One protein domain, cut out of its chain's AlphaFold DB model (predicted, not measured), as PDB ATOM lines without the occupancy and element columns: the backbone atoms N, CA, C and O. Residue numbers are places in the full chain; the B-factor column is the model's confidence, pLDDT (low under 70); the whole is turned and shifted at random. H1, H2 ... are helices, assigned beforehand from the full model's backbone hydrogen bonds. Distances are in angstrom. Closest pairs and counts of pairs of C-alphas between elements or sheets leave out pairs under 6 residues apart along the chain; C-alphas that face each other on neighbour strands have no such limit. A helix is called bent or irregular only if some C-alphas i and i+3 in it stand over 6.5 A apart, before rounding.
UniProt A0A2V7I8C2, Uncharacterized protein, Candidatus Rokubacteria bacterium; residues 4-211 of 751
ATOM      1  N   ALA A   4     -35.571  30.770  38.619       94.38
ATOM      2  CA  ALA A   4     -36.808  30.679  37.842       94.38
ATOM      3  C   ALA A   4     -36.599  31.112  36.380       94.38
ATOM      4  O   ALA A   4     -36.996  30.407  35.460       94.38
ATOM      5  N   THR A   5     -35.885  32.220  36.159       95.06
ATOM      6  CA  THR A   5     -35.539  32.699  34.814       95.06
ATOM      7  C   THR A   5     -34.624  31.713  34.084       95.06
ATOM      8  O   THR A   5     -34.876  31.402  32.928       95.06
ATOM      9  N   VAL A   6     -33.604  31.161  34.762       95.62
ATOM     10  CA  VAL A   6     -32.740  30.109  34.182       95.62
ATOM     11  C   VAL A   6     -33.571  28.907  33.740       95.62
ATOM     12  O   VAL A   6     -33.382  28.418  32.633       95.62
ATOM     13  N   LEU A   7     -34.475  28.441  34.602       96.88
ATOM     14  CA  LEU A   7     -35.349  27.302  34.343       96.88
ATOM     15  C   LEU A   7     -36.234  27.534  33.109       96.88
ATOM     16  O   LEU A   7     -36.273  26.679  32.230       96.88
ATOM     17  N   VAL A   8     -36.908  28.684  33.029       97.31
ATOM     18  CA  VAL A   8     -37.814  29.009  31.914       97.31
ATOM     19  C   VAL A   8     -37.046  29.147  30.602       97.31
ATOM     20  O   VAL A   8     -37.405  28.479  29.633       97.31
ATOM     21  N   ILE A   9     -35.958  29.926  30.578       96.62
ATOM     22  CA  ILE A   9     -35.134  30.101  29.370       96.62
ATOM     23  C   ILE A   9     -34.590  28.747  28.908       96.62
ATOM     24  O   ILE A   9     -34.694  28.403  27.738       96.62
ATOM     25  N   ALA A  10     -34.093  27.914  29.828       96.12
ATOM     26  CA  ALA A  10     -33.578  26.594  29.484       96.12
ATOM     27  C   ALA A  10     -34.614  25.680  28.817       96.12
ATOM     28  O   ALA A  10     -34.234  24.845  27.999       96.12
ATOM     29  N   LEU A  11     -35.892  25.805  29.176       96.62
ATOM     30  CA  LEU A  11     -36.965  24.988  28.612       96.62
ATOM     31  C   LEU A  11     -37.558  25.571  27.326       96.62
ATOM     32  O   LEU A  11     -38.242  24.829  26.633       96.62
ATOM     33  N   THR A  12     -37.331  26.846  27.008       96.44
ATOM     34  CA  THR A  12     -38.053  27.549  25.927       96.44
ATOM     35  C   THR A  12     -37.152  28.165  24.861       96.44
ATOM     36  O   THR A  12     -37.508  28.102  23.692       96.44
ATOM     37  N   ALA A  13     -36.002  28.713  25.254       95.06
ATOM     38  CA  ALA A  13     -35.041  29.414  24.399       95.06
ATOM     39  C   ALA A  13     -33.592  29.115  24.860       95.06
ATOM     40  O   ALA A  13     -32.875  29.992  25.359       95.06
ATOM     41  N   PRO A  14     -33.140  27.846  24.807       94.19
ATOM     42  CA  PRO A  14     -31.853  27.423  25.368       94.19
ATOM     43  C   PRO A  14     -30.612  28.058  24.717       94.19
ATOM     44  O   PRO A  14     -29.518  28.012  25.289       94.19
ATOM     45  N   GLU A  15     -30.749  28.627  23.528       93.06
ATOM     46  CA  GLU A  15     -29.737  29.421  22.836       93.06
ATOM     47  C   GLU A  15     -29.397  30.723  23.575       93.06
ATOM     48  O   GLU A  15     -28.247  31.159  23.530       93.06
ATOM     49  N   GLU A  16     -30.337  31.286  24.339       93.62
ATOM     50  CA  GLU A  16     -30.116  32.488  25.155       93.62
ATOM     51  C   GLU A  16     -29.311  32.193  26.433       93.62
ATOM     52  O   GLU A  16     -28.826  33.098  27.122       93.62
ATOM     53  N   LEU A  17     -29.126  30.912  26.776       91.94
ATOM     54  CA  LEU A  17     -28.316  30.531  27.925       91.94
ATOM     55  C   LEU A  17     -26.824  30.751  27.661       91.94
ATOM     56  O   LEU A  17     -26.204  30.126  26.797       91.94
ATOM     57  N   SER A  18     -26.214  31.554  28.532       84.88
ATOM     58  CA  SER A  18     -24.764  31.707  28.649       84.88
ATOM     59  C   SER A  18     -24.207  30.974  29.877       84.88
ATOM     60  O   SER A  18     -24.943  30.526  30.761       84.88
ATOM     61  N   GLY A  19     -22.875  30.909  29.999       76.56
ATOM     62  CA  GLY A  19     -22.205  30.328  31.173       76.56
ATOM     63  C   GLY A  19     -22.599  30.972  32.517       76.56
ATOM     64  O   GLY A  19     -22.462  30.341  33.568       76.56
ATOM     65  N   SER A  20     -23.156  32.189  32.506       82.06
ATOM     66  CA  SER A  20     -23.656  32.882  33.705       82.06
ATOM     67  C   SER A  20     -24.860  32.188  34.372       82.06
ATOM     68  O   SER A  20     -25.059  32.316  35.588       82.06
ATOM     69  N   ALA A  21     -25.629  31.392  33.618       83.94
ATOM     70  CA  ALA A  21     -26.725  30.583  34.148       83.94
ATOM     71  C   ALA A  21     -26.217  29.588  35.207       83.94
ATOM     72  O   ALA A  21     -26.769  29.491  36.306       83.94
ATOM     73  N   PHE A  22     -25.082  28.938  34.932       81.44
ATOM     74  CA  PHE A  22     -24.435  28.025  35.871       81.44
ATOM     75  C   PHE A  22     -23.842  28.727  37.086       81.44
ATOM     76  O   PHE A  22     -23.867  28.153  38.172       81.44
ATOM     77  N   ALA A  23     -23.338  29.954  36.943       82.88
ATOM     78  CA  ALA A  23     -22.883  30.734  38.092       82.88
ATOM     79  C   ALA A  23     -24.038  30.998  39.073       82.88
ATOM     80  O   ALA A  23     -23.859  30.857  40.281       82.88
ATOM     81  N   SER A  24     -25.238  31.280  38.553       87.06
ATOM     82  CA  SER A  24     -26.443  31.497  39.366       87.06
ATOM     83  C   SER A  24     -26.889  30.212  40.085       87.06
ATOM     84  O   SER A  24     -27.135  30.234  41.291       87.06
ATOM     85  N   ILE A  25     -26.907  29.074  39.376       88.25
ATOM     86  CA  ILE A  25     -27.173  27.749  39.971       88.25
ATOM     87  C   ILE A  25     -26.144  27.438  41.060       88.25
ATOM     88  O   ILE A  25     -26.489  27.035  42.169       88.25
ATOM     89  N   ALA A  26     -24.865  27.641  40.761       82.88
ATOM     90  CA  ALA A  26     -23.788  27.287  41.662       82.88
ATOM     91  C   ALA A  26     -23.769  28.170  42.920       82.88
ATOM     92  O   ALA A  26     -23.564  27.647  44.010       82.88
ATOM     93  N   ALA A  27     -24.065  29.467  42.795       84.31
ATOM     94  CA  ALA A  27     -24.228  30.367  43.934       84.31
ATOM     95  C   ALA A  27     -25.364  29.908  44.864       84.31
ATOM     96  O   ALA A  27     -25.168  29.822  46.077       84.31
ATOM     97  N   ALA A  28     -26.520  29.524  44.310       84.06
ATOM     98  CA  ALA A  28     -27.623  28.974  45.099       84.06
ATOM     99  C   ALA A  28     -27.229  27.673  45.821       84.06
ATOM    100  O   ALA A  28     -27.568  27.464  46.989       84.06
ATOM    101  N   LEU A  29     -26.425  26.837  45.159       78.62
ATOM    102  CA  LEU A  29     -25.855  25.626  45.739       78.62
ATOM    103  C   LEU A  29     -24.722  25.879  46.744       78.62
ATOM    104  O   LEU A  29     -24.372  24.933  47.432       78.62
ATOM    105  N   ASP A  30     -24.173  27.087  46.902       75.81
ATOM    106  CA  ASP A  30     -23.038  27.365  47.807       75.81
ATOM    107  C   ASP A  30     -23.427  28.131  49.097       75.81
ATOM    108  O   ASP A  30     -22.638  28.181  50.042       75.81
ATOM    109  N   THR A  31     -24.640  28.690  49.194       64.69
ATOM    110  CA  THR A  31     -25.124  29.464  50.364       64.69
ATOM    111  C   THR A  31     -25.045  28.696  51.702       64.69
ATOM    112  O   THR A  31     -25.936  27.924  52.059       64.69
ATOM    113  N   ARG A  32     -23.988  28.936  52.493       56.59
ATOM    114  CA  ARG A  32     -23.646  28.229  53.752       56.59
ATOM    115  C   ARG A  32     -24.701  28.274  54.877       56.59
ATOM    116  O   ARG A  32     -24.515  27.600  55.879       56.59
ATOM    117  N   ALA A  33     -25.807  29.004  54.727       49.78
ATOM    118  CA  ALA A  33     -26.704  29.359  55.829       49.78
ATOM    119  C   ALA A  33     -28.117  28.744  55.760       49.78
ATOM    120  O   ALA A  33     -29.076  29.430  56.092       49.78
ATOM    121  N   GLY A  34     -28.297  27.506  55.279       51.75
ATOM    122  CA  GLY A  34     -29.603  26.807  55.325       51.75
ATOM    123  C   GLY A  34     -30.780  27.475  54.578       51.75
ATOM    124  O   GLY A  34     -31.876  26.935  54.579       51.75
ATOM    125  N   ARG A  35     -30.556  28.625  53.925       54.78
ATOM    126  CA  ARG A  35     -31.542  29.443  53.191       54.78
ATOM    127  C   ARG A  35     -31.480  29.261  51.668       54.78
ATOM    128  O   ARG A  35     -32.102  30.019  50.934       54.78
ATOM    129  N   GLY A  36     -30.681  28.319  51.169       62.72
ATOM    130  CA  GLY A  36     -30.595  28.043  49.735       62.72
ATOM    131  C   GLY A  36     -31.771  27.187  49.273       62.72
ATOM    132  O   GLY A  36     -31.979  26.110  49.822       62.72
ATOM    133  N   ASP A  37     -32.500  27.628  48.247       81.31
ATOM    134  CA  ASP A  37     -33.541  26.826  47.593       81.31
ATOM    135  C   ASP A  37     -32.896  25.739  46.715       81.31
ATOM    136  O   ASP A  37     -32.768  25.861  45.493       81.31
ATOM    137  N   VAL A  38     -32.404  24.684  47.377       85.12
ATOM    138  CA  VAL A  38     -31.777  23.519  46.736       85.12
ATOM    139  C   VAL A  38     -32.715  22.901  45.694       85.12
ATOM    140  O   VAL A  38     -32.247  22.681  44.576       85.12
ATOM    141  N   PRO A  39     -34.014  22.671  45.968       87.44
ATOM    142  CA  PRO A  39     -34.944  22.193  44.948       87.44
ATOM    143  C   PRO A  39     -34.985  23.060  43.679       87.44
ATOM    144  O   PRO A  39     -34.878  22.505  42.585       87.44
ATOM    145  N   SER A  40     -35.062  24.394  43.790       90.06
ATOM    146  CA  SER A  40     -34.994  25.283  42.614       90.06
ATOM    147  C   SER A  40     -33.677  25.169  41.864       90.06
ATOM    148  O   SER A  40     -33.662  25.146  40.634       90.06
ATOM    149  N   ALA A  41     -32.556  25.099  42.585       91.31
ATOM    150  CA  ALA A  41     -31.245  24.998  41.955       91.31
ATOM    151  C   ALA A  41     -31.092  23.677  41.186       91.31
ATOM    152  O   ALA A  41     -30.542  23.666  40.087       91.31
ATOM    153  N   ILE A  42     -31.616  22.577  41.737       92.12
ATOM    154  CA  ILE A  42     -31.637  21.267  41.080       92.12
ATOM    155  C   ILE A  42     -32.570  21.274  39.866       92.12
ATOM    156  O   ILE A  42     -32.188  20.747  38.825       92.12
ATOM    157  N   ALA A  43     -33.746  21.901  39.948       94.75
ATOM    158  CA  ALA A  43     -34.653  22.002  38.806       94.75
ATOM    159  C   ALA A  43     -34.075  22.862  37.668       94.75
ATOM    160  O   ALA A  43     -34.121  22.452  36.510       94.75
ATOM    161  N   ALA A  44     -33.457  24.003  37.991       95.12
ATOM    162  CA  ALA A  44     -32.752  24.829  37.013       95.12
ATOM    163  C   ALA A  44     -31.564  24.074  36.390       95.12
ATOM    164  O   ALA A  44     -31.395  24.090  35.174       95.12
ATOM    165  N   LEU A  45     -30.778  23.346  37.195       93.75
ATOM    166  CA  LEU A  45     -29.725  22.461  36.687       93.75
ATOM    167  C   LEU A  45     -30.295  21.399  35.741       93.75
ATOM    168  O   LEU A  45     -29.726  21.168  34.679       93.75
ATOM    169  N   ALA A  46     -31.406  20.764  36.109       95.06
ATOM    170  CA  ALA A  46     -32.050  19.747  35.293       95.06
ATOM    171  C   ALA A  46     -32.493  20.305  33.937       95.06
ATOM    172  O   ALA A  46     -32.221  19.683  32.915       95.06
ATOM    173  N   ALA A  47     -33.096  21.494  33.917       96.00
ATOM    174  CA  ALA A  47     -33.510  22.159  32.688       96.00
ATOM    175  C   ALA A  47     -32.323  22.499  31.781       96.00
ATOM    176  O   ALA A  47     -32.365  22.231  30.586       96.00
ATOM    177  N   VAL A  48     -31.226  23.004  32.352       94.31
ATOM    178  CA  VAL A  48     -30.018  23.297  31.573       94.31
ATOM    179  C   VAL A  48     -29.374  22.015  31.043       94.31
ATOM    180  O   VAL A  48     -28.957  21.976  29.895       94.31
ATOM    181  N   LEU A  49     -29.325  20.931  31.824       92.56
ATOM    182  CA  LEU A  49     -28.830  19.636  31.333       92.56
ATOM    183  C   LEU A  49     -29.737  19.031  30.251       92.56
ATOM    184  O   LEU A  49     -29.245  18.321  29.376       92.56
ATOM    185  N   TYR A  50     -31.041  19.305  30.315       94.31
ATOM    186  CA  TYR A  50     -32.032  18.820  29.359       94.31
ATOM    187  C   TYR A  50     -31.862  19.428  27.961       94.31
ATOM    188  O   TYR A  50     -32.043  18.713  26.968       94.31
ATOM    189  N   SER A  51     -31.523  20.719  27.886       93.50
ATOM    190  CA  SER A  51     -31.467  21.488  26.637       93.50
ATOM    191  C   SER A  51     -30.059  21.905  26.200       93.50
ATOM    192  O   SER A  51     -29.800  22.012  25.006       93.50
ATOM    193  N   ARG A  52     -29.133  22.097  27.144       91.56
ATOM    194  CA  ARG A  52     -27.732  22.509  26.930       91.56
ATOM    195  C   ARG A  52     -26.750  21.650  27.740       91.56
ATOM    196  O   ARG A  52     -26.012  22.161  28.592       91.56
ATOM    197  N   PRO A  53     -26.706  20.322  27.505       89.25
ATOM    198  CA  PRO A  53     -25.795  19.431  28.226       89.25
ATOM    199  C   PRO A  53     -24.313  19.786  28.019       89.25
ATOM    200  O   PRO A  53     -23.488  19.460  28.872       89.25
ATOM    201  N   ASP A  54     -23.974  20.481  26.929       86.94
ATOM    202  CA  ASP A  54     -22.639  21.013  26.618       86.94
ATOM    203  C   ASP A  54     -22.118  22.000  27.672       86.94
ATOM    204  O   ASP A  54     -20.911  22.114  27.899       86.94
ATOM    205  N   LEU A  55     -23.020  22.685  28.374       86.94
ATOM    206  CA  LEU A  55     -22.654  23.648  29.404       86.94
ATOM    207  C   LEU A  55     -22.298  22.983  30.752       86.94
ATOM    208  O   LEU A  55     -21.769  23.652  31.641       86.94
ATOM    209  N   ALA A  56     -22.521  21.674  30.918       85.00
ATOM    210  CA  ALA A  56     -22.237  20.953  32.158       85.00
ATOM    211  C   ALA A  56     -20.729  20.860  32.464       85.00
ATOM    212  O   ALA A  56     -19.947  20.314  31.687       85.00
ATOM    213  N   ARG A  57     -20.307  21.325  33.650       83.12
ATOM    214  CA  ARG A  57     -18.908  21.258  34.127       83.12
ATOM    215  C   ARG A  57     -18.739  20.409  35.392       83.12
ATOM    216  O   ARG A  57     -19.604  20.373  36.267       83.12
ATOM    217  N   GLY A  58     -17.561  19.796  35.548       79.69
ATOM    218  CA  GLY A  58     -17.229  18.946  36.704       79.69
ATOM    219  C   GLY A  58     -17.269  19.658  38.066       79.69
ATOM    220  O   GLY A  58     -17.589  19.044  39.084       79.69
ATOM    221  N   ALA A  59     -17.035  20.975  38.099       82.75
ATOM    222  CA  ALA A  59     -17.092  21.773  39.327       82.75
ATOM    223  C   ALA A  59     -18.478  21.753  40.009       82.75
ATOM    224  O   ALA A  59     -18.559  21.891  41.232       82.75
ATOM    225  N   HIS A  60     -19.562  21.550  39.251       79.81
ATOM    226  CA  HIS A  60     -20.925  21.493  39.794       79.81
ATOM    227  C   HIS A  60     -21.167  20.220  40.608       79.81
ATOM    228  O   HIS A  60     -21.743  20.287  41.693       79.81
ATOM    229  N   ALA A  61     -20.639  19.081  40.153       80.44
ATOM    230  CA  ALA A  61     -20.697  17.827  40.900       80.44
ATOM    231  C   ALA A  61     -20.008  17.945  42.268       80.44
ATOM    232  O   ALA A  61     -20.547  17.517  43.290       80.44
ATOM    233  N   ALA A  62     -18.834  18.583  42.306       79.81
ATOM    234  CA  ALA A  62     -18.103  18.798  43.550       79.81
ATOM    235  C   ALA A  62     -18.882  19.684  44.541       79.81
ATOM    236  O   ALA A  62     -18.893  19.391  45.738       79.81
ATOM    237  N   ARG A  63     -19.558  20.739  44.058       82.50
ATOM    238  CA  ARG A  63     -20.413  21.615  44.883       82.50
ATOM    239  C   ARG A  63     -21.599  20.853  45.480       82.50
ATOM    240  O   ARG A  63     -21.795  20.903  46.694       82.50
ATOM    241  N   LEU A  64     -22.317  20.077  44.664       79.69
ATOM    242  CA  LEU A  64     -23.433  19.241  45.126       79.69
ATOM    243  C   LEU A  64     -23.002  18.235  46.197       79.69
ATOM    244  O   LEU A  64     -23.645  18.126  47.239       79.69
ATOM    245  N   ALA A  65     -21.882  17.539  46.000       76.19
ATOM    246  CA  ALA A  65     -21.423  16.573  46.997       76.19
ATOM    247  C   ALA A  65     -20.977  17.216  48.315       76.19
ATOM    248  O   ALA A  65     -21.193  16.625  49.375       76.19
ATOM    249  N   ARG A  66     -20.404  18.431  48.293       77.31
ATOM    250  CA  ARG A  66     -20.088  19.161  49.534       77.31
ATOM    251  C   ARG A  66     -21.343  19.464  50.353       77.31
ATOM    252  O   ARG A  66     -21.291  19.386  51.579       77.31
ATOM    253  N   ARG A  67     -22.469  19.750  49.693       74.88
ATOM    254  CA  ARG A  67     -23.749  20.057  50.350       74.88
ATOM    255  C   ARG A  67     -24.386  18.885  51.079       74.88
ATOM    256  O   ARG A  67     -25.033  19.124  52.089       74.88
ATOM    257  N   LEU A  68     -24.167  17.640  50.652       71.44
ATOM    258  CA  LEU A  68     -24.768  16.452  51.293       71.44
ATOM    259  C   LEU A  68     -24.483  16.333  52.798       71.44
ATOM    260  O   LEU A  68     -25.200  15.624  53.493       71.44
ATOM    261  N   GLY A  69     -23.449  17.013  53.297       62.47
ATOM    262  CA  GLY A  69     -23.119  17.061  54.719       62.47
ATOM    263  C   GLY A  69     -23.694  18.191  55.536       62.47
ATOM    264  O   GLY A  69     -23.496  18.201  56.742       62.47
ATOM    265  N   SER A  70     -24.268  19.192  54.880       64.94
ATOM    266  CA  SER A  70     -24.675  20.448  55.506       64.94
ATOM    267  C   SER A  70     -26.134  20.797  55.239       64.94
ATOM    268  O   SER A  70     -26.598  21.828  55.718       64.94
ATOM    269  N   VAL A  71     -26.860  19.963  54.486       64.62
ATOM    270  CA  VAL A  71     -28.294  20.141  54.234       64.62
ATOM    271  C   VAL A  71     -29.150  19.248  55.135       64.62
ATOM    272  O   VAL A  71     -28.719  18.152  55.509       64.62
ATOM    273  N   PRO A  72     -30.387  19.670  55.447       67.88
ATOM    274  CA  PRO A  72     -31.364  18.816  56.107       67.88
ATOM    275  C   PRO A  72     -31.597  17.506  55.341       67.88
ATOM    276  O   PRO A  72     -31.555  17.452  54.110       67.88
ATOM    277  N   SER A  73     -31.913  16.432  56.070       69.12
ATOM    278  CA  SER A  73     -32.117  15.091  55.493       69.12
ATOM    279  C   SER A  73     -33.224  15.023  54.425       69.12
ATOM    280  O   SER A  73     -33.222  14.105  53.597       69.12
ATOM    281  N   GLN A  74     -34.147  15.990  54.419       73.69
ATOM    282  CA  GLN A  74     -35.219  16.119  53.429       73.69
ATOM    283  C   GLN A  74     -34.714  16.487  52.023       73.69
ATOM    284  O   GLN A  74     -35.279  16.002  51.045       73.69
ATOM    285  N   ASP A  75     -33.604  17.228  51.913       79.50
ATOM    286  CA  ASP A  75     -33.055  17.703  50.630       79.50
ATOM    287  C   ASP A  75     -32.072  16.711  50.000       79.50
ATOM    288  O   ASP A  75     -31.689  16.834  48.834       79.50
ATOM    289  N   ALA A  76     -31.678  15.677  50.747       80.81
ATOM    290  CA  ALA A  76     -30.731  14.675  50.278       80.81
ATOM    291  C   ALA A  76     -31.208  13.940  49.013       80.81
ATOM    292  O   ALA A  76     -30.385  13.550  48.187       80.81
ATOM    293  N   GLY A  77     -32.527  13.775  48.848       84.06
ATOM    294  CA  GLY A  77     -33.112  13.220  47.626       84.06
ATOM    295  C   GLY A  77     -32.854  14.107  46.407       84.06
ATOM    296  O   GLY A  77     -32.345  13.620  45.406       84.06
ATOM    297  N   ALA A  78     -33.102  15.415  46.525       85.12
ATOM    298  CA  ALA A  78     -32.883  16.368  45.437       85.12
ATOM    299  C   ALA A  78     -31.400  16.467  45.045       85.12
ATOM    300  O   ALA A  78     -31.068  16.545  43.863       85.12
ATOM    301  N   ILE A  79     -30.483  16.407  46.016       85.00
ATOM    302  CA  ILE A  79     -29.047  16.396  45.709       85.00
ATOM    303  C   ILE A  79     -28.628  15.090  45.026       85.00
ATOM    304  O   ILE A  79     -27.843  15.127  44.076       85.00
ATOM    305  N   ALA A  80     -29.142  13.944  45.484       88.06
ATOM    306  CA  ALA A  80     -28.908  12.661  44.826       88.06
ATOM    307  C   ALA A  80     -29.411  12.689  43.373       88.06
ATOM    308  O   ALA A  80     -28.673  12.297  42.469       88.06
ATOM    309  N   ASP A  81     -30.597  13.257  43.136       87.62
ATOM    310  CA  ASP A  81     -31.122  13.486  41.790       87.62
ATOM    311  C   ASP A  81     -30.179  14.383  40.976       87.62
ATOM    312  O   ASP A  81     -29.781  13.997  39.883       87.62
ATOM    313  N   GLY A  82     -29.700  15.509  41.515       88.56
ATOM    314  CA  GLY A  82     -28.717  16.361  40.832       88.56
ATOM    315  C   GLY A  82     -27.440  15.626  40.413       88.56
ATOM    316  O   GLY A  82     -26.984  15.763  39.275       88.56
ATOM    317  N   LEU A  83     -26.877  14.800  41.303       90.38
ATOM    318  CA  LEU A  83     -25.723  13.952  40.981       90.38
ATOM    319  C   LEU A  83     -26.065  12.920  39.898       90.38
ATOM    320  O   LEU A  83     -25.267  12.701  38.984       90.38
ATOM    321  N   ARG A  84     -27.260  12.324  39.954       90.88
ATOM    322  CA  ARG A  84     -27.758  11.387  38.940       90.88
ATOM    323  C   ARG A  84     -27.884  12.039  37.562       90.88
ATOM    324  O   ARG A  84     -27.475  11.438  36.569       90.88
ATOM    325  N   LEU A  85     -28.402  13.265  37.495       90.75
ATOM    326  CA  LEU A  85     -28.514  14.022  36.245       90.75
ATOM    327  C   LEU A  85     -27.124  14.344  35.674       90.75
ATOM    328  O   LEU A  85     -26.866  14.096  34.497       90.75
ATOM    329  N   LEU A  86     -26.190  14.801  36.517       90.38
ATOM    330  CA  LEU A  86     -24.810  15.071  36.099       90.38
ATOM    331  C   LEU A  86     -24.064  13.809  35.649       90.38
ATOM    332  O   LEU A  86     -23.261  13.883  34.719       90.38
ATOM    333  N   ALA A  87     -24.350  12.651  36.252       88.50
ATOM    334  CA  ALA A  87     -23.785  11.359  35.850       88.50
ATOM    335  C   ALA A  87     -24.178  10.940  34.419       88.50
ATOM    336  O   ALA A  87     -23.543  10.068  33.830       88.50
ATOM    337  N   SER A  88     -25.199  11.586  33.855       84.31
ATOM    338  CA  SER A  88     -25.690  11.370  32.493       84.31
ATOM    339  C   SER A  88     -25.237  12.455  31.503       84.31
ATOM    340  O   SER A  88     -25.731  12.506  30.382       84.31
ATOM    341  N   SER A  89     -24.318  13.332  31.913       86.25
ATOM    342  CA  SER A  89     -23.844  14.497  31.151       86.25
ATOM    343  C   SER A  89     -22.328  14.419  30.892       86.25
ATOM    344  O   SER A  89     -21.665  13.514  31.411       86.25
ATOM    345  N   PRO A  90     -21.723  15.383  30.174       86.44
ATOM    346  CA  PRO A  90     -20.265  15.501  30.081       86.44
ATOM    347  C   PRO A  90     -19.543  15.558  31.444       86.44
ATOM    348  O   PRO A  90     -18.384  15.160  31.546       86.44
ATOM    349  N   ALA A  91     -20.226  15.966  32.522       89.25
ATOM    350  CA  ALA A  91     -19.685  15.990  33.885       89.25
ATOM    351  C   ALA A  91     -19.720  14.626  34.614       89.25
ATOM    352  O   ALA A  91     -19.506  14.573  35.831       89.25
ATOM    353  N   ALA A  92     -19.993  13.521  33.908       91.00
ATOM    354  CA  ALA A  92     -20.265  12.225  34.524       91.00
ATOM    355  C   ALA A  92     -19.147  11.709  35.441       91.00
ATOM    356  O   ALA A  92     -19.442  11.263  36.549       91.00
ATOM    357  N   GLY A  93     -17.881  11.808  35.017       91.88
ATOM    358  CA  GLY A  93     -16.738  11.349  35.818       91.88
ATOM    359  C   GLY A  93     -16.640  12.082  37.155       91.88
ATOM    360  O   GLY A  93     -16.651  11.461  38.214       91.88
ATOM    361  N   SER A  94     -16.689  13.417  37.122       92.19
ATOM    362  CA  SER A  94     -16.688  14.225  38.346       92.19
ATOM    363  C   SER A  94     -17.903  13.947  39.237       92.19
ATOM    364  O   SER A  94     -17.775  14.005  40.460       92.19
ATOM    365  N   SER A  95     -19.069  13.643  38.651       92.06
ATOM    366  CA  SER A  95     -20.270  13.255  39.404       92.06
ATOM    367  C   SER A  95     -20.104  11.916  40.118       92.06
ATOM    368  O   SER A  95     -20.395  11.822  41.312       92.06
ATOM    369  N   ALA A  96     -19.575  10.903  39.430       92.81
ATOM    370  CA  ALA A  96     -19.296   9.595  40.015       92.81
ATOM    371  C   ALA A  96     -18.299   9.699  41.183       92.81
ATOM    372  O   ALA A  96     -18.563   9.185  42.272       92.81
ATOM    373  N   ASP A  97     -17.218  10.462  41.014       91.44
ATOM    374  CA  ASP A  97     -16.242  10.710  42.079       91.44
ATOM    375  C   ASP A  97     -16.868  11.407  43.293       91.44
ATOM    376  O   ASP A  97     -16.606  11.067  44.452       91.44
ATOM    377  N   ALA A  98     -17.701  12.415  43.034       90.62
ATOM    378  CA  ALA A  98     -18.385  13.188  44.059       90.62
ATOM    379  C   ALA A  98     -19.378  12.315  44.849       90.62
ATOM    380  O   ALA A  98     -19.406  12.372  46.081       90.62
ATOM    381  N   LEU A  99     -20.113  11.448  44.152       91.50
ATOM    382  CA  LEU A  99     -21.007  10.449  44.727       91.50
ATOM    383  C   LEU A  99     -20.261   9.444  45.618       91.50
ATOM    384  O   LEU A  99     -20.669   9.209  46.757       91.50
ATOM    385  N   LEU A 100     -19.153   8.874  45.135       90.06
ATOM    386  CA  LEU A 100     -18.354   7.906  45.893       90.06
ATOM    387  C   LEU A 100     -17.737   8.537  47.146       90.06
ATOM    388  O   LEU A 100     -17.749   7.917  48.212       90.06
ATOM    389  N   ARG A 101     -17.251   9.782  47.057       88.25
ATOM    390  CA  ARG A 101     -16.784  10.537  48.231       88.25
ATOM    391  C   ARG A 101     -17.905  10.766  49.242       88.25
ATOM    392  O   ARG A 101     -17.682  10.571  50.432       88.25
ATOM    393  N   ALA A 102     -19.102  11.133  48.786       87.81
ATOM    394  CA  ALA A 102     -20.240  11.356  49.671       87.81
ATOM    395  C   ALA A 102     -20.671  10.077  50.408       87.81
ATOM    396  O   ALA A 102     -20.925  10.119  51.607       87.81
ATOM    397  N   LEU A 103     -20.680   8.923  49.733       88.25
ATOM    398  CA  LEU A 103     -21.018   7.633  50.348       88.25
ATOM    399  C   LEU A 103     -20.023   7.194  51.442       88.25
ATOM    400  O   LEU A 103     -20.417   6.503  52.383       88.25
ATOM    401  N   ARG A 104     -18.750   7.608  51.364       86.69
ATOM    402  CA  ARG A 104     -17.714   7.282  52.371       86.69
ATOM    403  C   ARG A 104     -17.875   8.023  53.692       86.69
ATOM    404  O   ARG A 104     -17.216   7.671  54.665       86.69
ATOM    405  N   ARG A 105     -18.718   9.047  53.731       85.31
ATOM    406  CA  ARG A 105     -18.916   9.855  54.926       85.31
ATOM    407  C   ARG A 105     -19.596   9.046  56.039       85.31
ATOM    408  O   ARG A 105     -20.639   8.439  55.774       85.31
ATOM    409  N   PRO A 106     -19.049   9.025  57.266       81.25
ATOM    410  CA  PRO A 106     -19.644   8.280  58.376       81.25
ATOM    411  C   PRO A 106     -20.925   8.941  58.902       81.25
ATOM    412  O   PRO A 106     -21.827   8.245  59.352       81.25
ATOM    413  N   ASP A 107     -21.044  10.263  58.772       83.19
ATOM    414  CA  ASP A 107     -22.153  11.088  59.270       83.19
ATOM    415  C   ASP A 107     -23.380  11.125  58.337       83.19
ATOM    416  O   ASP A 107     -24.384  11.770  58.633       83.19
ATOM    417  N   LEU A 108     -23.332  10.429  57.196       83.38
ATOM    418  CA  LEU A 108     -24.428  10.435  56.232       83.38
ATOM    419  C   LEU A 108     -25.630   9.624  56.747       83.38
ATOM    420  O   LEU A 108     -25.570   8.392  56.832       83.38
ATOM    421  N   GLY A 109     -26.743  10.316  57.008       83.44
ATOM    422  CA  GLY A 109     -27.993   9.710  57.469       83.44
ATOM    423  C   GLY A 109     -28.594   8.685  56.493       83.44
ATOM    424  O   GLY A 109     -28.407   8.757  55.276       83.44
ATOM    425  N   THR A 110     -29.377   7.741  57.023       85.00
ATOM    426  CA  THR A 110     -29.905   6.572  56.290       85.00
ATOM    427  C   THR A 110     -30.672   6.933  55.017       85.00
ATOM    428  O   THR A 110     -30.464   6.316  53.974       85.00
ATOM    429  N   ARG A 111     -31.548   7.947  55.064       84.19
ATOM    430  CA  ARG A 111     -32.335   8.376  53.893       84.19
ATOM    431  C   ARG A 111     -31.437   8.881  52.762       84.19
ATOM    432  O   ARG A 111     -31.603   8.462  51.620       84.19
ATOM    433  N   ALA A 112     -30.472   9.737  53.095       86.00
ATOM    434  CA  ALA A 112     -29.505  10.271  52.144       86.00
ATOM    435  C   ALA A 112     -28.658   9.147  51.535       86.00
ATOM    436  O   ALA A 112     -28.525   9.046  50.318       86.00
ATOM    437  N   ARG A 113     -28.168   8.239  52.383       88.94
ATOM    438  CA  ARG A 113     -27.386   7.072  51.970       88.94
ATOM    439  C   ARG A 113     -28.145   6.186  50.981       88.94
ATOM    440  O   ARG A 113     -27.593   5.836  49.943       88.94
ATOM    441  N   LEU A 114     -29.417   5.882  51.241       88.75
ATOM    442  CA  LEU A 114     -30.252   5.100  50.321       88.75
ATOM    443  C   LEU A 114     -30.477   5.809  48.975       88.75
ATOM    444  O   LEU A 114     -30.414   5.154  47.935       88.75
ATOM    445  N   ALA A 115     -30.686   7.129  48.974       89.44
ATOM    446  CA  ALA A 115     -30.836   7.908  47.742       89.44
ATOM    447  C   ALA A 115     -29.549   7.900  46.892       89.44
ATOM    448  O   ALA A 115     -29.590   7.666  45.680       89.44
ATOM    449  N   LEU A 116     -28.387   8.064  47.532       91.31
ATOM    450  CA  LEU A 116     -27.089   7.976  46.859       91.31
ATOM    451  C   LEU A 116     -26.793   6.561  46.346       91.31
ATOM    452  O   LEU A 116     -26.228   6.417  45.267       91.31
ATOM    453  N   LEU A 117     -27.202   5.509  47.059       93.50
ATOM    454  CA  LEU A 117     -27.071   4.133  46.567       93.50
ATOM    455  C   LEU A 117     -27.931   3.876  45.327       93.50
ATOM    456  O   LEU A 117     -27.467   3.225  44.391       93.50
ATOM    457  N   GLY A 118     -29.148   4.426  45.288       92.56
ATOM    458  CA  GLY A 118     -29.972   4.438  44.078       92.56
ATOM    459  C   GLY A 118     -29.257   5.130  42.917       92.56
ATOM    460  O   GLY A 118     -29.137   4.555  41.839       92.56
ATOM    461  N   THR A 119     -28.673   6.301  43.178       93.12
ATOM    462  CA  THR A 119     -27.884   7.046  42.184       93.12
ATOM    463  C   THR A 119     -26.681   6.241  41.692       93.12
ATOM    464  O   THR A 119     -26.445   6.170  40.490       93.12
ATOM    465  N   LEU A 120     -25.952   5.571  42.593       94.81
ATOM    466  CA  LEU A 120     -24.798   4.736  42.246       94.81
ATOM    467  C   LEU A 120     -25.198   3.568  41.345       94.81
ATOM    468  O   LEU A 120     -24.479   3.273  40.392       94.81
ATOM    469  N   ARG A 121     -26.347   2.928  41.604       93.88
ATOM    470  CA  ARG A 121     -26.887   1.903  40.700       93.88
ATOM    471  C   ARG A 121     -27.061   2.473  39.306       93.88
ATOM    472  O   ARG A 121     -26.626   1.848  38.347       93.88
ATOM    473  N   ASP A 122     -27.658   3.648  39.188       92.19
ATOM    474  CA  ASP A 122     -27.936   4.227  37.883       92.19
ATOM    475  C   ASP A 122     -26.628   4.603  37.162       92.19
ATOM    476  O   ASP A 122     -26.462   4.236  35.998       92.19
ATOM    477  N   VAL A 123     -25.642   5.185  37.862       93.25
ATOM    478  CA  VAL A 123     -24.289   5.413  37.310       93.25
ATOM    479  C   VAL A 123     -23.684   4.112  36.788       93.25
ATOM    480  O   VAL A 123     -23.218   4.071  35.657       93.25
ATOM    481  N   VAL A 124     -23.739   3.026  37.558       93.06
ATOM    482  CA  VAL A 124     -23.166   1.731  37.162       93.06
ATOM    483  C   VAL A 124     -23.919   1.072  35.998       93.06
ATOM    484  O   VAL A 124     -23.321   0.337  35.211       93.06
ATOM    485  N   GLN A 125     -25.216   1.338  35.839       91.12
ATOM    486  CA  GLN A 125     -25.990   0.825  34.704       91.12
ATOM    487  C   GLN A 125     -25.662   1.547  33.392       91.12
ATOM    488  O   GLN A 125     -25.623   0.895  32.346       91.12
ATOM    489  N   TRP A 126     -25.420   2.860  33.443       90.62
ATOM    490  CA  TRP A 126     -25.097   3.673  32.266       90.62
ATOM    491  C   TRP A 126     -23.598   3.698  31.947       90.62
ATOM    492  O   TRP A 126     -23.208   3.581  30.787       90.62
ATOM    493  N   ARG A 127     -22.762   3.858  32.974       90.44
ATOM    494  CA  ARG A 127     -21.329   4.173  32.899       90.44
ATOM    495  C   ARG A 127     -20.523   3.368  33.940       90.44
ATOM    496  O   ARG A 127     -19.907   3.962  34.829       90.44
ATOM    497  N   PRO A 128     -20.534   2.020  33.884       90.31
ATOM    498  CA  PRO A 128     -19.823   1.181  34.857       90.31
ATOM    499  C   PRO A 128     -18.322   1.486  34.936       90.31
ATOM    500  O   PRO A 128     -17.715   1.284  35.983       90.31
ATOM    501  N   GLU A 129     -17.728   2.014  33.863       90.38
ATOM    502  CA  GLU A 129     -16.317   2.383  33.810       90.38
ATOM    503  C   GLU A 129     -15.931   3.521  34.771       90.38
ATOM    504  O   GLU A 129     -14.752   3.666  35.077       90.38
ATOM    505  N   LEU A 130     -16.901   4.306  35.260       92.00
ATOM    506  CA  LEU A 130     -16.672   5.436  36.170       92.00
ATOM    507  C   LEU A 130     -16.613   5.034  37.650       92.00
ATOM    508  O   LEU A 130     -16.469   5.896  38.513       92.00
ATOM    509  N   VAL A 131     -16.781   3.750  37.970       93.38
ATOM    510  CA  VAL A 131     -16.823   3.264  39.351       93.38
ATOM    511  C   VAL A 131     -15.777   2.171  39.545       93.38
ATOM    512  O   VAL A 131     -15.738   1.190  38.805       93.38
ATOM    513  N   ASP A 132     -14.944   2.317  40.576       91.50
ATOM    514  CA  ASP A 132     -13.971   1.298  40.970       91.50
ATOM    515  C   ASP A 132     -14.604   0.266  41.922       91.50
ATOM    516  O   ASP A 132     -15.199   0.599  42.952       91.50
ATOM    517  N   LEU A 133     -14.437  -1.017  41.597       91.31
ATOM    518  CA  LEU A 133     -14.849  -2.138  42.436       91.31
ATOM    519  C   LEU A 133     -14.191  -2.095  43.824       91.31
ATOM    520  O   LEU A 133     -14.854  -2.401  44.817       91.31
ATOM    521  N   ALA A 134     -12.912  -1.725  43.919       91.06
ATOM    522  CA  ALA A 134     -12.199  -1.670  45.195       91.06
ATOM    523  C   ALA A 134     -12.849  -0.660  46.153       91.06
ATOM    524  O   ALA A 134     -13.002  -0.927  47.348       91.06
ATOM    525  N   ASP A 135     -13.305   0.467  45.614       90.56
ATOM    526  CA  ASP A 135     -14.012   1.495  46.366       90.56
ATOM    527  C   ASP A 135     -15.388   1.019  46.843       90.56
ATOM    528  O   ASP A 135     -15.757   1.261  47.997       90.56
ATOM    529  N   VAL A 136     -16.116   0.284  45.997       93.00
ATOM    530  CA  VAL A 136     -17.402  -0.338  46.359       93.00
ATOM    531  C   VAL A 136     -17.223  -1.363  47.483       93.00
ATOM    532  O   VAL A 136     -17.991  -1.357  48.448       93.00
ATOM    533  N   LEU A 137     -16.205  -2.227  47.401       92.50
ATOM    534  CA  LEU A 137     -15.913  -3.222  48.440       92.50
ATOM    535  C   LEU A 137     -15.485  -2.560  49.756       92.50
ATOM    536  O   LEU A 137     -15.932  -2.981  50.825       92.50
ATOM    537  N   ARG A 138     -14.675  -1.494  49.692       90.19
ATOM    538  CA  ARG A 138     -14.277  -0.715  50.873       90.19
ATOM    539  C   ARG A 138     -15.492  -0.096  51.558       90.19
ATOM    540  O   ARG A 138     -15.624  -0.217  52.772       90.19
ATOM    541  N   PHE A 139     -16.395   0.504  50.785       89.19
ATOM    542  CA  PHE A 139     -17.655   1.050  51.290       89.19
ATOM    543  C   PHE A 139     -18.526  -0.028  51.952       89.19
ATOM    544  O   PHE A 139     -19.049   0.168  53.048       89.19
ATOM    545  N   ALA A 140     -18.634  -1.199  51.325       92.75
ATOM    546  CA  ALA A 140     -19.477  -2.284  51.806       92.75
ATOM    547  C   ALA A 140     -19.061  -2.838  53.188       92.75
ATOM    548  O   ALA A 140     -19.920  -3.367  53.893       92.75
ATOM    549  N   ARG A 141     -17.794  -2.685  53.611       91.69
ATOM    550  CA  ARG A 141     -17.314  -3.110  54.946       91.69
ATOM    551  C   ARG A 141     -18.028  -2.391  56.096       91.69
ATOM    552  O   ARG A 141     -18.324  -3.025  57.102       91.69
ATOM    553  N   GLY A 142     -18.320  -1.099  55.933       88.19
ATOM    554  CA  GLY A 142     -19.023  -0.283  56.934       88.19
ATOM    555  C   GLY A 142     -20.540  -0.208  56.735       88.19
ATOM    556  O   GLY A 142     -21.231   0.439  57.515       88.19
ATOM    557  N   ALA A 143     -21.068  -0.835  55.683       90.75
ATOM    558  CA  ALA A 143     -22.479  -0.750  55.325       90.75
ATOM    559  C   ALA A 143     -23.342  -1.712  56.157       90.75
ATOM    560  O   ALA A 143     -22.897  -2.791  56.553       90.75
ATOM    561  N   THR A 144     -24.612  -1.372  56.367       91.62
ATOM    562  CA  THR A 144     -25.604  -2.243  57.019       91.62
ATOM    563  C   THR A 144     -25.892  -3.499  56.190       91.62
ATOM    564  O   THR A 144     -25.641  -3.554  54.986       91.62
ATOM    565  N   ARG A 145     -26.510  -4.526  56.793       91.81
ATOM    566  CA  ARG A 145     -26.891  -5.761  56.075       91.81
ATOM    567  C   ARG A 145     -27.753  -5.486  54.833       91.81
ATOM    568  O   ARG A 145     -27.539  -6.106  53.791       91.81
ATOM    569  N   LYS A 146     -28.714  -4.560  54.936       90.38
ATOM    570  CA  LYS A 146     -29.610  -4.180  53.831       90.38
ATOM    571  C   LYS A 146     -28.829  -3.543  52.681       90.38
ATOM    572  O   LYS A 146     -29.033  -3.902  51.525       90.38
ATOM    573  N   GLU A 147     -27.906  -2.645  53.007       92.25
ATOM    574  CA  GLU A 147     -27.058  -1.962  52.030       92.25
ATOM    575  C   GLU A 147     -26.073  -2.918  51.371       92.25
ATOM    576  O   GLU A 147     -25.952  -2.907  50.152       92.25
ATOM    577  N   ARG A 148     -25.445  -3.823  52.134       94.50
ATOM    578  CA  ARG A 148     -24.605  -4.888  51.567       94.50
ATOM    579  C   ARG A 148     -25.397  -5.754  50.584       94.50
ATOM    580  O   ARG A 148     -24.923  -6.031  49.486       94.50
ATOM    581  N   GLY A 149     -26.633  -6.125  50.922       93.06
ATOM    582  CA  GLY A 149     -27.517  -6.846  50.002       93.06
ATOM    583  C   GLY A 149     -27.798  -6.080  48.703       93.06
ATOM    584  O   GLY A 149     -27.779  -6.677  47.625       93.06
ATOM    585  N   PHE A 150     -28.018  -4.766  48.794       92.62
ATOM    586  CA  PHE A 150     -28.200  -3.891  47.632       92.62
ATOM    587  C   PHE A 150     -26.923  -3.784  46.791       92.62
ATOM    588  O   PHE A 150     -26.970  -4.043  45.595       92.62
ATOM    589  N   LEU A 151     -25.777  -3.469  47.401       94.94
ATOM    590  CA  LEU A 151     -24.490  -3.336  46.711       94.94
ATOM    591  C   LEU A 151     -24.108  -4.613  45.972       94.94
ATOM    592  O   LEU A 151     -23.712  -4.556  44.813       94.94
ATOM    593  N   LEU A 152     -24.251  -5.770  46.623       94.81
ATOM    594  CA  LEU A 152     -23.938  -7.056  46.010       94.81
ATOM    595  C   LEU A 152     -24.760  -7.267  44.733       94.81
ATOM    596  O   LEU A 152     -24.219  -7.614  43.686       94.81
ATOM    597  N   ARG A 153     -26.072  -7.025  44.832       91.25
ATOM    598  CA  ARG A 153     -27.026  -7.232  43.745       91.25
ATOM    599  C   ARG A 153     -26.868  -6.228  42.616       91.25
ATOM    600  O   ARG A 153     -26.776  -6.622  41.461       91.25
ATOM    601  N   GLU A 154     -26.933  -4.951  42.947       91.69
ATOM    602  CA  GLU A 154     -27.144  -3.882  41.976       91.69
ATOM    603  C   GLU A 154     -25.825  -3.346  41.415       91.69
ATOM    604  O   GLU A 154     -25.812  -2.787  40.320       91.69
ATOM    605  N   ILE A 155     -24.719  -3.531  42.149       94.06
ATOM    606  CA  ILE A 155     -23.415  -2.935  41.840       94.06
ATOM    607  C   ILE A 155     -22.364  -4.011  41.551       94.06
ATOM    608  O   ILE A 155     -21.878  -4.112  40.429       94.06
ATOM    609  N   VAL A 156     -22.019  -4.850  42.534       95.12
ATOM    610  CA  VAL A 156     -20.902  -5.811  42.427       95.12
ATOM    611  C   VAL A 156     -21.128  -6.819  41.302       95.12
ATOM    612  O   VAL A 156     -20.222  -7.080  40.514       95.12
ATOM    613  N   GLU A 157     -22.340  -7.361  41.180       93.00
ATOM    614  CA  GLU A 157     -22.658  -8.294  40.096       93.00
ATOM    615  C   GLU A 157     -22.500  -7.674  38.706       93.00
ATOM    616  O   GLU A 157     -22.052  -8.368  37.795       93.00
ATOM    617  N   ARG A 158     -22.759  -6.369  38.534       92.56
ATOM    618  CA  ARG A 158     -22.520  -5.702  37.247       92.56
ATOM    619  C   ARG A 158     -21.056  -5.830  36.826       92.56
ATOM    620  O   ARG A 158     -20.818  -6.120  35.654       92.56
ATOM    621  N   PHE A 159     -20.108  -5.674  37.755       93.25
ATOM    622  CA  PHE A 159     -18.672  -5.818  37.484       93.25
ATOM    623  C   PHE A 159     -18.280  -7.248  37.121       93.25
ATOM    624  O   PHE A 159     -17.434  -7.441  36.253       93.25
ATOM    625  N   ILE A 160     -18.910  -8.255  37.734       93.38
ATOM    626  CA  ILE A 160     -18.661  -9.668  37.395       93.38
ATOM    627  C   ILE A 160     -19.007  -9.944  35.931       93.38
ATOM    628  O   ILE A 160     -18.340 -10.749  35.284       93.38
ATOM    629  N   PHE A 161     -20.043  -9.290  35.403       91.44
ATOM    630  CA  PHE A 161     -20.484  -9.504  34.028       91.44
ATOM    631  C   PHE A 161     -19.789  -8.591  33.014       91.44
ATOM    632  O   PHE A 161     -19.387  -9.077  31.962       91.44
ATOM    633  N   ALA A 162     -19.603  -7.303  33.321       90.56
ATOM    634  CA  ALA A 162     -18.939  -6.371  32.405       90.56
ATOM    635  C   ALA A 162     -17.430  -6.612  32.325       90.56
ATOM    636  O   ALA A 162     -16.867  -6.616  31.235       90.56
ATOM    637  N   GLU A 163     -16.769  -6.785  33.471       89.69
ATOM    638  CA  GLU A 163     -15.308  -6.771  33.562       89.69
ATOM    639  C   GLU A 163     -14.787  -7.790  34.595       89.69
ATOM    640  O   GLU A 163     -14.056  -7.428  35.521       89.69
ATOM    641  N   PRO A 164     -15.085  -9.098  34.436       91.88
ATOM    642  CA  PRO A 164     -14.643 -10.142  35.373       91.88
ATOM    643  C   PRO A 164     -13.118 -10.210  35.536       91.88
ATOM    644  O   PRO A 164     -12.619 -10.714  36.541       91.88
ATOM    645  N   ARG A 165     -12.365  -9.695  34.554       91.50
ATOM    646  CA  ARG A 165     -10.901  -9.591  34.603       91.50
ATOM    647  C   ARG A 165     -10.404  -8.643  35.687       91.50
ATOM    648  O   ARG A 165      -9.273  -8.825  36.100       91.50
ATOM    649  N   ARG A 166     -11.209  -7.681  36.153       88.88
ATOM    650  CA  ARG A 166     -10.819  -6.752  37.228       88.88
ATOM    651  C   ARG A 166     -10.726  -7.421  38.598       88.88
ATOM    652  O   ARG A 166     -10.123  -6.846  39.492       88.88
ATOM    653  N   PHE A 167     -11.310  -8.610  38.769       93.62
ATOM    654  CA  PHE A 167     -11.280  -9.316  40.046       93.62
ATOM    655  C   PHE A 167      -9.925  -9.990  40.279       93.62
ATOM    656  O   PHE A 167      -9.552 -10.947  39.588       93.62
ATOM    657  N   GLU A 168      -9.227  -9.539  41.312       94.50
ATOM    658  CA  GLU A 168      -8.046 -10.190  41.874       94.50
ATOM    659  C   GLU A 168      -8.422 -11.298  42.872       94.50
ATOM    660  O   GLU A 168      -9.479 -11.234  43.514       94.50
ATOM    661  N   PRO A 169      -7.550 -12.304  43.097       94.69
ATOM    662  CA  PRO A 169      -7.796 -13.352  44.090       94.69
ATOM    663  C   PRO A 169      -8.079 -12.813  45.502       94.69
ATOM    664  O   PRO A 169      -8.916 -13.375  46.214       94.69
ATOM    665  N   ALA A 170      -7.426 -11.716  45.899       94.19
ATOM    666  CA  ALA A 170      -7.652 -11.057  47.188       94.19
ATOM    667  C   ALA A 170      -9.074 -10.477  47.301       94.19
ATOM    668  O   ALA A 170      -9.743 -10.665  48.317       94.19
ATOM    669  N   GLN A 171      -9.586  -9.882  46.219       95.00
ATOM    670  CA  GLN A 171     -10.933  -9.302  46.179       95.00
ATOM    671  C   GLN A 171     -12.036 -10.364  46.282       95.00
ATOM    672  O   GLN A 171     -13.128 -10.065  46.760       95.00
ATOM    673  N   VAL A 172     -11.770 -11.623  45.906       94.81
ATOM    674  CA  VAL A 172     -12.695 -12.740  46.194       94.81
ATOM    675  C   VAL A 172     -12.800 -12.981  47.701       94.81
ATOM    676  O   VAL A 172     -13.890 -13.243  48.205       94.81
ATOM    677  N   GLY A 173     -11.685 -12.874  48.429       94.31
ATOM    678  CA  GLY A 173     -11.674 -12.950  49.890       94.31
ATOM    679  C   GLY A 173     -12.482 -11.820  50.525       94.31
ATOM    680  O   GLY A 173     -13.328 -12.084  51.376       94.31
ATOM    681  N   ASP A 174     -12.290 -10.587  50.053       94.44
ATOM    682  CA  ASP A 174     -13.082  -9.431  50.490       94.44
ATOM    683  C   ASP A 174     -14.575  -9.619  50.214       94.44
ATOM    684  O   ASP A 174     -15.395  -9.443  51.112       94.44
ATOM    685  N   LEU A 175     -14.933 -10.032  48.995       95.31
ATOM    686  CA  LEU A 175     -16.311 -10.324  48.600       95.31
ATOM    687  C   LEU A 175     -16.953 -11.356  49.540       95.31
ATOM    688  O   LEU A 175     -18.073 -11.174  50.009       95.31
ATOM    689  N   VAL A 176     -16.241 -12.433  49.857       95.31
ATOM    690  CA  VAL A 176     -16.747 -13.460  50.770       95.31
ATOM    691  C   VAL A 176     -16.932 -12.912  52.181       95.31
ATOM    692  O   VAL A 176     -17.979 -13.135  52.784       95.31
ATOM    693  N   THR A 177     -15.942 -12.196  52.706       95.44
ATOM    694  CA  THR A 177     -15.956 -11.689  54.083       95.44
ATOM    695  C   THR A 177     -17.036 -10.632  54.277       95.44
ATOM    696  O   THR A 177     -17.841 -10.730  55.202       95.44
ATOM    697  N   VAL A 178     -17.092  -9.645  53.383       95.81
ATOM    698  CA  VAL A 178     -18.016  -8.508  53.470       95.81
ATOM    699  C   VAL A 178     -19.468  -8.964  53.347       95.81
ATOM    700  O   VAL A 178     -20.339  -8.494  54.078       95.81
ATOM    701  N   PHE A 179     -19.747  -9.904  52.447       96.06
ATOM    702  CA  PHE A 179     -21.115 -10.303  52.119       96.06
ATOM    703  C   PHE A 179     -21.510 -11.673  52.692       96.06
ATOM    704  O   PHE A 179     -22.505 -12.248  52.247       96.06
ATOM    705  N   ARG A 180     -20.773 -12.189  53.690       92.69
ATOM    706  CA  ARG A 180     -20.941 -13.545  54.253       92.69
ATOM    707  C   ARG A 180     -22.374 -13.890  54.682       92.69
ATOM    708  O   ARG A 180     -22.798 -15.030  54.528       92.69
ATOM    709  N   ASP A 181     -23.138 -12.901  55.150       87.62
ATOM    710  CA  ASP A 181     -24.513 -13.076  55.653       87.62
ATOM    711  C   ASP A 181     -25.592 -13.002  54.548       87.62
ATOM    712  O   ASP A 181     -26.798 -13.074  54.821       87.62
ATOM    713  N   GLY A 182     -25.178 -12.766  53.299       88.25
ATOM    714  CA  GLY A 182     -26.060 -12.596  52.152       88.25
ATOM    715  C   GLY A 182     -26.342 -13.920  51.448       88.25
ATOM    716  O   GLY A 182     -25.450 -14.505  50.839       88.25
ATOM    717  N   ALA A 183     -27.606 -14.355  51.423       83.62
ATOM    718  CA  ALA A 183     -28.018 -15.586  50.733       83.62
ATOM    719  C   ALA A 183     -27.640 -15.609  49.237       83.62
ATOM    720  O   ALA A 183     -27.433 -16.679  48.658       83.62
ATOM    721  N   ARG A 184     -27.521 -14.424  48.625       89.12
ATOM    722  CA  ARG A 184     -27.150 -14.254  47.222       89.12
ATOM    723  C   ARG A 184     -25.668 -14.477  46.930       89.12
ATOM    724  O   ARG A 184     -25.347 -14.892  45.819       89.12
ATOM    725  N   LEU A 185     -24.784 -14.291  47.915       93.00
ATOM    726  CA  LEU A 185     -23.328 -14.352  47.733       93.00
ATOM    727  C   LEU A 185     -22.886 -15.617  46.989       93.00
ATOM    728  O   LEU A 185     -22.038 -15.556  46.104       93.00
ATOM    729  N   ARG A 186     -23.515 -16.762  47.279       90.31
ATOM    730  CA  ARG A 186     -23.209 -18.023  46.590       90.31
ATOM    731  C   ARG A 186     -23.418 -17.969  45.076       90.31
ATOM    732  O   ARG A 186     -22.621 -18.537  44.344       90.31
ATOM    733  N   TYR A 187     -24.466 -17.295  44.608       90.31
ATOM    734  CA  TYR A 187     -24.763 -17.156  43.180       90.31
ATOM    735  C   TYR A 187     -23.823 -16.148  42.524       90.31
ATOM    736  O   TYR A 187     -23.364 -16.364  41.403       90.31
ATOM    737  N   THR A 188     -23.482 -15.083  43.249       92.69
ATOM    738  CA  THR A 188     -22.500 -14.087  42.823       92.69
ATOM    739  C   THR A 188     -21.121 -14.728  42.612       92.69
ATOM    740  O   THR A 188     -20.545 -14.625  41.529       92.69
ATOM    741  N   VAL A 189     -20.615 -15.473  43.604       94.06
ATOM    742  CA  VAL A 189     -19.311 -16.155  43.516       94.06
ATOM    743  C   VAL A 189     -19.339 -17.284  42.480       94.06
ATOM    744  O   VAL A 189     -18.374 -17.437  41.733       94.06
ATOM    745  N   ALA A 190     -20.446 -18.028  42.361       91.69
ATOM    746  CA  ALA A 190     -20.617 -19.033  41.306       91.69
ATOM    747  C   ALA A 190     -20.574 -18.421  39.902       91.69
ATOM    748  O   ALA A 190     -19.927 -18.970  39.012       91.69
ATOM    749  N   SER A 191     -21.189 -17.254  39.711       92.38
ATOM    750  CA  SER A 191     -21.125 -16.528  38.439       92.38
ATOM    751  C   SER A 191     -19.686 -16.130  38.112       92.38
ATOM    752  O   SER A 191     -19.220 -16.418  37.010       92.38
ATOM    753  N   LEU A 192     -18.947 -15.575  39.082       93.56
ATOM    754  CA  LEU A 192     -17.532 -15.214  38.918       93.56
ATOM    755  C   LEU A 192     -16.654 -16.430  38.573       93.56
ATOM    756  O   LEU A 192     -15.816 -16.346  37.672       93.56
ATOM    757  N   ALA A 193     -16.870 -17.567  39.243       92.88
ATOM    758  CA  ALA A 193     -16.166 -18.819  38.970       92.88
ATOM    759  C   ALA A 193     -16.489 -19.399  37.579       92.88
ATOM    760  O   ALA A 193     -15.662 -20.086  36.982       92.88
ATOM    761  N   ALA A 194     -17.678 -19.124  37.041       90.06
ATOM    762  CA  ALA A 194     -18.121 -19.665  35.761       90.06
ATOM    763  C   ALA A 194     -17.726 -18.816  34.538       90.06
ATOM    764  O   ALA A 194     -17.835 -19.311  33.418       90.06
ATOM    765  N   ARG A 195     -17.321 -17.542  34.692       91.06
ATOM    766  CA  ARG A 195     -17.003 -16.680  33.531       91.06
ATOM    767  C   ARG A 195     -15.679 -17.074  32.876       91.06
ATOM    768  O   ARG A 195     -14.646 -17.196  33.543       91.06
ATOM    769  N   ARG A 196     -15.680 -17.161  31.539       86.88
ATOM    770  CA  ARG A 196     -14.470 -17.471  30.747       86.88
ATOM    771  C   ARG A 196     -13.370 -16.428  30.905       86.88
ATOM    772  O   ARG A 196     -12.193 -16.776  30.884       86.88
ATOM    773  N   HIS A 197     -13.752 -15.165  31.070       90.94
ATOM    774  CA  HIS A 197     -12.814 -14.053  31.165       90.94
ATOM    775  C   HIS A 197     -12.318 -13.779  32.591       90.94
ATOM    776  O   HIS A 197     -11.425 -12.958  32.746       90.94
ATOM    777  N   THR A 198     -12.815 -14.465  33.627       94.00
ATOM    778  CA  THR A 198     -12.215 -14.378  34.972       94.00
ATOM    779  C   THR A 198     -10.803 -14.956  34.949       94.00
ATOM    780  O   THR A 198     -10.605 -16.055  34.414       94.00
ATOM    781  N   ARG A 199      -9.843 -14.256  35.571       95.62
ATOM    782  CA  ARG A 199      -8.454 -14.724  35.694       95.62
ATOM    783  C   ARG A 199      -8.392 -16.115  36.353       95.62
ATOM    784  O   ARG A 199      -9.140 -16.349  37.308       95.62
ATOM    785  N   PRO A 200      -7.506 -17.032  35.916       96.31
ATOM    786  CA  PRO A 200      -7.461 -18.402  36.437       96.31
ATOM    787  C   PRO A 200      -7.325 -18.499  37.964       96.31
ATOM    788  O   PRO A 200      -8.078 -19.240  38.596       96.31
ATOM    789  N   ALA A 201      -6.442 -17.703  38.579       96.62
ATOM    790  CA  ALA A 201      -6.250 -17.693  40.033       96.62
ATOM    791  C   ALA A 201      -7.514 -17.240  40.791       96.62
ATOM    792  O   ALA A 201      -7.921 -17.870  41.771       96.62
ATOM    793  N   THR A 202      -8.180 -16.192  40.300       96.62
ATOM    794  CA  THR A 202      -9.460 -15.692  40.826       96.62
ATOM    795  C   THR A 202     -10.552 -16.752  40.696       96.62
ATOM    796  O   THR A 202     -11.284 -17.016  41.652       96.62
ATOM    797  N   ARG A 203     -10.623 -17.424  39.540       95.50
ATOM    798  CA  ARG A 203     -11.564 -18.519  39.286       95.50
ATOM    799  C   ARG A 203     -11.355 -19.677  40.259       95.50
ATOM    800  O   ARG A 203     -12.319 -20.136  40.862       95.50
ATOM    801  N   ALA A 204     -10.109 -20.113  40.443       95.38
ATOM    802  CA  ALA A 204      -9.760 -21.191  41.362       95.38
ATOM    803  C   ALA A 204     -10.105 -20.829  42.815       95.38
ATOM    804  O   ALA A 204     -10.677 -21.640  43.540       95.38
ATOM    805  N   ARG A 205      -9.825 -19.589  43.240       96.31
ATOM    806  CA  ARG A 205     -10.195 -19.083  44.571       96.31
ATOM    807  C   ARG A 205     -11.711 -19.105  44.788       96.31
ATOM    808  O   ARG A 205     -12.157 -19.573  45.834       96.31
ATOM    809  N   ALA A 206     -12.481 -18.627  43.811       95.12
ATOM    810  CA  ALA A 206     -13.940 -18.639  43.851       95.12
ATOM    811  C   ALA A 206     -14.492 -20.075  43.889       95.12
ATOM    812  O   ALA A 206     -15.322 -20.383  44.738       95.12
ATOM    813  N   ALA A 207     -13.979 -20.970  43.037       92.94
ATOM    814  CA  ALA A 207     -14.369 -22.380  43.002       92.94
ATOM    815  C   ALA A 207     -14.110 -23.090  44.340       92.94
ATOM    816  O   ALA A 207     -15.031 -23.700  44.878       92.94
ATOM    817  N   ARG A 208     -12.918 -22.914  44.931       93.62
ATOM    818  CA  ARG A 208     -12.584 -23.469  46.255       93.62
ATOM    819  C   ARG A 208     -13.534 -22.998  47.349       93.62
ATOM    820  O   ARG A 208     -13.906 -23.767  48.225       93.62
ATOM    821  N   TRP A 209     -13.957 -21.734  47.320       93.12
ATOM    822  CA  TRP A 209     -14.944 -21.261  48.290       93.12
ATOM    823  C   TRP A 209     -16.307 -21.943  48.097       93.12
ATOM    824  O   TRP A 209     -16.990 -22.235  49.073       93.12
ATOM    825  N   LEU A 210     -16.705 -22.247  46.864       89.81
ATOM    826  CA  LEU A 210     -17.991 -22.888  46.565       89.81
ATOM    827  C   LEU A 210     -18.041 -24.381  46.930       89.81
ATOM    828  O   LEU A 210     -19.141 -24.931  47.076       89.81
ATOM    829  N   GLU A 211     -16.889 -25.038  47.092       86.56
ATOM    830  CA  GLU A 211     -16.794 -26.435  47.529       86.56
ATOM    831  C   GLU A 211     -17.547 -26.646  48.853       86.56
ATOM    832  O   GLU A 211     -17.444 -25.858  49.793       86.56
TER     833      GLU A 211
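Overview. This is residues 4 to 211 of the 751 residues of an uncharacterized protein of Candidatus Rokubacteria bacterium (UniProt A0A2V7I8C2). The chain is wound in stacked helical turns, a solenoid whose helices stand in two facing rows: H1, H3, H5, H7, H9 and H11 side by side in one row, H2, H4, H6, H8, H10 and H12 in the other. Neighbours within a row run the same way, the two rows run opposite ways, and the stacking of turns from H1 to H12 makes the long axis. The printed part has 208 residues with twelve named helices, H1 to H12 in order, and no named strand; its class is all helix. It is compact, with a radius of gyration of the C-alphas of 19.5 A, yet elongated, spanning 63 by 33 by 20 A.

Along the chain. H9, the longest helix, is residues 145 to 162, 25.0 A from C-alpha 145 at (-26.891, -5.761, 56.075) to C-alpha 162. It has a kink of 29 degrees near residue 152 and is irregular, but only just: C-alphas 154 and 157 are 6.6 A apart. Before it come H8, residues 133 to 141, H7, 110 to 126 and 24.7 A long, H6, 92 to 103, H5, 76 to 86, H4, 58 to 67, H3, 38 to 51 and 20.2 A long, H2, 20 to 30, and H1, 4 to 12, with C-alpha 4 at (-36.808, 30.679, 37.842). After it come H10, 169 to 178, H11, 185 to 194, and H12, 200 to 210, with C-alpha 210 at (-17.991, -22.888, 46.565).

Arrangement. H9 touches H7, closest at the C-alphas of Arg 121 and Glu 154, 5.9 A, at a shallow tilt of 10 degrees, the same way. With residues 152 to 160 alone it touches H11, closest at C-alphas 160 and 192, 5.9 A. H8 and H9 form a hairpin, closest at C-alphas 140 and 148, 5.8 A. H6 and H8 are close but not clearly touching, with C-alphas 103 and 139 7.5 A apart. H5, the hub, touches H3, H4, H6 and H7; its closest C-alphas to H7 are those of Ala 76 and Ala 112, 4.9 A. H2 and H4 touch at C-alphas 26 and 60, 6.7 A. H1 touches H3 at C-alphas 7 and 44, 4.5 A. H10 touches H8 and H12, and H12 touches H11 at C-alphas 193 and 203, 4.6 A. Ten helices, without H1 and H8, form a bundle, helices side by side. Every O i to N i+4 pair is within hydrogen-bond range except in H9, 10 of 14, and H10, 5 of 6.

Size, cuts and confidence. The C-alphas farthest apart, of Glu 16 and Glu 211, are 64.4 A apart. The printed part has no cut and no long link. Mean pLDDT of the printed part is 88.4; residues 31 to 36 and 69 to 73 are under 70.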